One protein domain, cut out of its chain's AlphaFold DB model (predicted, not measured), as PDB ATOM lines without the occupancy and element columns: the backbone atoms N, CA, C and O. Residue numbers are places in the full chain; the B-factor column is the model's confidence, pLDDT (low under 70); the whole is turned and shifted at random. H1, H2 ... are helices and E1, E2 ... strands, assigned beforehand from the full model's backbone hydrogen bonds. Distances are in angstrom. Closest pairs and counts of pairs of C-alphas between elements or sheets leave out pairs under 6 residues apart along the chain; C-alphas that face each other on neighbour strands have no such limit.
ATOM      1  N   LYS A  15     126.872 114.835 118.804       92.38
ATOM      2  CA  LYS A  15     127.524 116.140 118.986       92.38
ATOM      3  C   LYS A  15     127.555 116.952 117.688       92.38
ATOM      4  O   LYS A  15     127.159 118.111 117.688       92.38
ATOM      5  N   CYS A  16     127.943 116.332 116.575       90.81
ATOM      6  CA  CYS A  16     127.943 116.983 115.267       90.81
ATOM      7  C   CYS A  16     126.519 117.315 114.792       90.81
ATOM      8  O   CYS A  16     126.280 118.410 114.290       90.81
ATOM      9  N   GLU A  17     125.555 116.414 115.008       94.69
ATOM     10  CA  GLU A  17     124.145 116.674 114.692       94.69
ATOM     11  C   GLU A  17     123.584 117.857 115.504       94.69
ATOM     12  O   GLU A  17     122.893 118.710 114.940       94.69
ATOM     13  N   LYS A  18     123.949 117.974 116.790       94.12
ATOM     14  CA  LYS A  18     123.578 119.110 117.651       94.12
ATOM     15  C   LYS A  18     124.127 120.436 117.116       94.12
ATOM     16  O   LYS A  18     123.371 121.396 116.975       94.12
ATOM     17  N   ASP A  19     125.415 120.477 116.774       92.00
ATOM     18  CA  ASP A  19     126.066 121.682 116.242       92.00
ATOM     19  C   ASP A  19     125.478 122.098 114.881       92.00
ATOM     20  O   ASP A  19     125.292 123.289 114.614       92.00
ATOM     21  N   ILE A  20     125.157 121.127 114.013       93.81
ATOM     22  CA  ILE A  20     124.502 121.385 112.723       93.81
ATOM     23  C   ILE A  20     123.132 122.023 112.946       93.81
ATOM     24  O   ILE A  20     122.830 123.042 112.322       93.81
ATOM     25  N   ARG A  21     122.321 121.458 113.848       94.94
ATOM     26  CA  ARG A  21     120.995 121.985 114.176       94.94
ATOM     27  C   ARG A  21     121.070 123.421 114.688       94.94
ATOM     28  O   ARG A  21     120.399 124.290 114.135       94.94
ATOM     29  N   GLN A  22     121.919 123.671 115.686       93.94
ATOM     30  CA  GLN A  22     122.073 124.991 116.301       93.94
ATOM     31  C   GLN A  22     122.422 126.057 115.249       93.94
ATOM     32  O   GLN A  22     121.800 127.114 115.191       93.94
ATOM     33  N   ARG A  23     123.348 125.752 114.333       92.12
ATOM     34  CA  ARG A  23     123.729 126.678 113.253       92.12
ATOM     35  C   ARG A  23     122.635 126.900 112.216       92.12
ATOM     36  O   ARG A  23     122.552 127.983 111.639       92.12
ATOM     37  N   ILE A  24     121.816 125.889 111.926       94.00
ATOM     38  CA  ILE A  24     120.656 126.063 111.043       94.00
ATOM     39  C   ILE A  24     119.637 126.989 111.710       94.00
ATOM     40  O   ILE A  24     119.143 127.899 111.049       94.00
ATOM     41  N   GLU A  25     119.364 126.803 113.001       94.56
ATOM     42  CA  GLU A  25     118.472 127.671 113.779       94.56
ATOM     43  C   GLU A  25     118.989 129.121 113.809       94.56
ATOM     44  O   GLU A  25     118.250 130.033 113.437       94.56
ATOM     45  N   GLU A  26     120.278 129.337 114.091       93.94
ATOM     46  CA  GLU A  26     120.930 130.656 114.013       93.94
ATOM     47  C   GLU A  26     120.777 131.296 112.622       93.94
ATOM     48  O   GLU A  26     120.463 132.477 112.487       93.94
ATOM     49  N   ARG A  27     120.944 130.520 111.543       91.12
ATOM     50  CA  ARG A  27     120.778 131.033 110.172       91.12
ATOM     51  C   ARG A  27     119.322 131.323 109.810       91.12
ATOM     52  O   ARG A  27     119.095 132.236 109.014       91.12
ATOM     53  N   LYS A  28     118.358 130.579 110.360       92.50
ATOM     54  CA  LYS A  28     116.924 130.863 110.197       92.50
ATOM     55  C   LYS A  28     116.546 132.178 110.873       92.50
ATOM     56  O   LYS A  28     115.813 132.955 110.268       92.50
ATOM     57  N   LEU A  29     117.110 132.465 112.052       92.19
ATOM     58  CA  LEU A  29     116.963 133.768 112.718       92.19
ATOM     59  C   LEU A  29     117.509 134.919 111.855       92.19
ATOM     60  O   LEU A  29     116.953 136.010 111.860       92.19
ATOM     61  N   LEU A  30     118.536 134.655 111.039       89.81
ATOM     62  CA  LEU A  30     119.088 135.599 110.057       89.81
ATOM     63  C   LEU A  30     118.335 135.624 108.707       89.81
ATOM     64  O   LEU A  30     118.866 136.127 107.716       89.81
ATOM     65  N   GLY A  31     117.138 135.036 108.614       92.00
ATOM     66  CA  GLY A  31     116.302 135.059 107.406       92.00
ATOM     67  C   GLY A  31     116.768 134.152 106.258       92.00
ATOM     68  O   GLY A  31     116.219 134.214 105.155       92.00
ATOM     69  N   LYS A  32     117.762 133.280 106.473       90.12
ATOM     70  CA  LYS A  32     118.254 132.356 105.437       90.12
ATOM     71  C   LYS A  32     117.362 131.113 105.396       90.12
ATOM     72  O   LYS A  32     117.354 130.341 106.345       90.12
ATOM     73  N   LYS A  33     116.630 130.917 104.291       87.12
ATOM     74  CA  LYS A  33     115.633 129.833 104.141       87.12
ATOM     75  C   LYS A  33     116.200 128.502 103.624       87.12
ATOM     76  O   LYS A  33     115.605 127.460 103.873       87.12
ATOM     77  N   ALA A  34     117.331 128.527 102.914       89.38
ATOM     78  CA  ALA A  34     117.968 127.338 102.346       89.38
ATOM     79  C   ALA A  34     119.350 127.098 102.968       89.38
ATOM     80  O   ALA A  34     120.153 128.026 103.110       89.38
ATOM     81  N   HIS A  35     119.638 125.841 103.310       89.56
ATOM     82  CA  HIS A  35     120.886 125.444 103.958       89.56
ATOM     83  C   HIS A  35     121.492 124.253 103.222       89.56
ATOM     84  O   HIS A  35     120.899 123.179 103.179       89.56
ATOM     85  N   ARG A  36     122.693 124.434 102.670       92.25
ATOM     86  CA  ARG A  36     123.542 123.338 102.209       92.25
ATOM     87  C   ARG A  36     124.673 123.159 103.210       92.25
ATOM     88  O   ARG A  36     125.394 124.112 103.515       92.25
ATOM     89  N   VAL A  37     124.802 121.940 103.715       92.25
ATOM     90  CA  VAL A  37     125.737 121.586 104.782       92.25
ATOM     91  C   VAL A  37     126.789 120.647 104.213       92.25
ATOM     92  O   VAL A  37     126.450 119.565 103.733       92.25
ATOM     93  N   VAL A  38     128.048 121.081 104.219       90.00
ATOM     94  CA  VAL A  38     129.190 120.323 103.690       90.00
ATOM     95  C   VAL A  38     130.146 120.010 104.834       90.00
ATOM     96  O   VAL A  38     130.519 120.897 105.602       90.00
ATOM     97  N   MET A  39     130.518 118.738 104.965       87.75
ATOM     98  CA  MET A  39     131.457 118.283 105.988       87.75
ATOM     99  C   MET A  39     132.883 118.662 105.583       87.75
ATOM    100  O   MET A  39     133.348 118.235 104.528       87.75
ATOM    101  N   ASN A  40     133.599 119.414 106.423       79.75
ATOM    102  CA  ASN A  40     134.912 119.963 106.052       79.75
ATOM    103  C   ASN A  40     135.959 118.889 105.748       79.75
ATOM    104  O   ASN A  40     136.767 119.069 104.846       79.75
ATOM    105  N   ARG A  41     135.925 117.761 106.471       75.06
ATOM    106  CA  ARG A  41     136.899 116.670 106.301       75.06
ATOM    107  C   ARG A  41     136.682 115.849 105.033       75.06
ATOM    108  O   ARG A  41     137.643 115.355 104.467       75.06
ATOM    109  N   SER A  42     135.429 115.648 104.623       81.38
ATOM    110  CA  SER A  42     135.099 114.726 103.528       81.38
ATOM    111  C   SER A  42     134.640 115.418 102.250       81.38
ATOM    112  O   SER A  42     134.454 114.744 101.243       81.38
ATOM    113  N   GLY A  43     134.356 116.724 102.293       84.31
ATOM    114  CA  GLY A  43     133.739 117.460 101.186       84.31
ATOM    115  C   GLY A  43     132.317 116.994 100.836       84.31
ATOM    116  O   GLY A  43     131.680 117.563  99.949       84.31
ATOM    117  N   LYS A  44     131.778 115.978 101.529       86.44
ATOM    118  CA  LYS A  44     130.455 115.415 101.247       86.44
ATOM    119  C   LYS A  44     129.372 116.356 101.767       86.44
ATOM    120  O   LYS A  44     129.384 116.758 102.934       86.44
ATOM    121  N   SER A  45     128.416 116.692 100.901       91.81
ATOM    122  CA  SER A  45     127.201 117.398 101.303       91.81
ATOM    123  C   SER A  45     126.215 116.440 101.957       91.81
ATOM    124  O   SER A  45     125.967 115.359 101.427       91.81
ATOM    125  N   LEU A  46     125.625 116.850 103.079       92.94
ATOM    126  CA  LEU A  46     124.544 116.096 103.707       92.94
ATOM    127  C   LEU A  46     123.292 116.131 102.832       92.94
ATOM    128  O   LEU A  46     122.948 117.183 102.285       92.94
ATOM    129  N   SER A  47     122.618 114.982 102.712       93.81
ATOM    130  CA  SER A  47     121.362 114.909 101.970       93.81
ATOM    131  C   SER A  47     120.271 115.729 102.674       93.81
ATOM    132  O   SER A  47     120.300 115.878 103.905       93.81
ATOM    133  N   PRO A  48     119.289 116.256 101.923       93.38
ATOM    134  CA  PRO A  48     118.142 116.939 102.506       93.38
ATOM    135  C   PRO A  48     117.384 116.075 103.520       93.38
ATOM    136  O   PRO A  48     116.973 116.603 104.551       93.38
ATOM    137  N   GLU A  49     117.249 114.757 103.297       94.50
ATOM    138  CA  GLU A  49     116.565 113.891 104.268       94.50
ATOM    139  C   GLU A  49     117.328 113.830 105.590       94.50
ATOM    140  O   GLU A  49     116.731 113.979 106.654       94.50
ATOM    141  N   LYS A  50     118.660 113.683 105.546       94.31
ATOM    142  CA  LYS A  50     119.478 113.639 106.765       94.31
ATOM    143  C   LYS A  50     119.423 114.964 107.528       94.31
ATOM    144  O   LYS A  50     119.352 114.951 108.756       94.31
ATOM    145  N   LEU A  51     119.404 116.098 106.823       94.50
ATOM    146  CA  LEU A  51     119.221 117.414 107.444       94.50
ATOM    147  C   LEU A  51     117.844 117.558 108.091       94.50
ATOM    148  O   LEU A  51     117.754 118.031 109.222       94.50
ATOM    149  N   ASN A  52     116.788 117.103 107.420       94.31
ATOM    150  CA  ASN A  52     115.440 117.114 107.978       94.31
ATOM    151  C   ASN A  52     115.348 116.239 109.235       94.31
ATOM    152  O   ASN A  52     114.779 116.680 110.229       94.31
ATOM    153  N   THR A  53     115.990 115.068 109.246       95.81
ATOM    154  CA  THR A  53     116.072 114.197 110.430       95.81
ATOM    155  C   THR A  53     116.766 114.886 111.611       95.81
ATOM    156  O   THR A  53     116.265 114.830 112.732       95.81
ATOM    157  N   ILE A  54     117.875 115.597 111.377       95.81
ATOM    158  CA  ILE A  54     118.591 116.357 112.423       95.81
ATOM    159  C   ILE A  54     117.725 117.504 112.970       95.81
ATOM    160  O   ILE A  54     117.688 117.751 114.180       95.81
ATOM    161  N   MET A  55     117.005 118.202 112.089       95.88
ATOM    162  CA  MET A  55     116.111 119.298 112.473       95.88
ATOM    163  C   MET A  55     114.839 118.809 113.181       95.88
ATOM    164  O   MET A  55     114.312 119.525 114.029       95.88
ATOM    165  N   ALA A  56     114.372 117.596 112.878       95.69
ATOM    166  CA  ALA A  56     113.197 116.980 113.495       95.69
ATOM    167  C   ALA A  56     113.478 116.363 114.875       95.69
ATOM    168  O   ALA A  56     112.542 116.134 115.639       95.69
ATOM    169  N   ALA A  57     114.743 116.102 115.223       95.62
ATOM    170  CA  ALA A  57     115.104 115.568 116.536       95.62
ATOM    171  C   ALA A  57     114.561 116.465 117.676       95.62
ATOM    172  O   ALA A  57     114.559 117.687 117.576       95.62
ATOM    173  N   GLY A  58     114.058 115.904 118.774       91.75
ATOM    174  CA  GLY A  58     113.613 116.717 119.915       91.75
ATOM    175  C   GLY A  58     114.799 117.247 120.738       91.75
ATOM    176  O   GLY A  58     115.876 116.652 120.690       91.75
ATOM    177  N   PRO A  59     114.633 118.290 121.575       87.50
ATOM    178  CA  PRO A  59     115.670 118.714 122.528       87.50
ATOM    179  C   PRO A  59     116.163 117.571 123.435       87.50
ATOM    180  O   PRO A  59     117.334 117.515 123.805       87.50
ATOM    181  N   THR A  60     115.285 116.610 123.737       93.62
ATOM    182  CA  THR A  60     115.594 115.398 124.509       93.62
ATOM    183  C   THR A  60     116.598 114.473 123.818       93.62
ATOM    184  O   THR A  60     117.358 113.800 124.509       93.62
TER     185      THR A  60
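This is residues 15 to 60 of the 663 residues of an uncharacterized protein of Orbilia oligospora (UniProt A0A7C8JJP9). A long helix, H1, and a shorter one, H2, pack nearly at right angles, with H2 set against the earlier part of H1, at residues 17 to 21. Between them in sequence, a stretch with the short strand E1 leads from the far end of H1 past both helices and then folds back to H2; its residues 39 to 44, of which Met 39 is the last of E1, stick out. The printed part has 46 residues, with two named helices and one named strand in the order H1, E1, H2, and its class is mostly helix. It is compact, with a radius of gyration of the C-alphas of 10.6 A and spans of 27 by 26 by 17 A.

H1, residues 15 to 29, begins at C-alpha 15 at (127.524, 116.140, 118.986) and ends at C-alpha 29 at (116.963, 133.768, 112.718), 21.5 A away. E1, residues 36 to 39, measures 10.1 A from first to last C-alpha. H2, residues 48 to 56, measures 12.1 A and ends at C-alpha 56 at (113.197, 116.980, 113.495).

H1 touches H2 with residues 17 to 21 alone. Their closest C-alphas, those of Arg 21 and Met 55, are 5.8 A apart, and their lines are about perpendicular at 88 degrees. E1 is only just apart from H1, with closest C-alphas 8.0 A from each other, and only just apart from H2, at 8.2 A. E1 pairs with no named strand. In H1 and H2 every O i to N i+4 pair is within hydrogen-bond range.

The two C-alphas farthest apart, those of Gly 43 and Thr 60, are 29.6 A from each other. Residues 39 to 44 stand free. The links H1 to E1, of 6 residues, and E1 to H2, of 8, are short. The printed part has no cut. Its mean pLDDT is 91.4, and no printed residue is under 70.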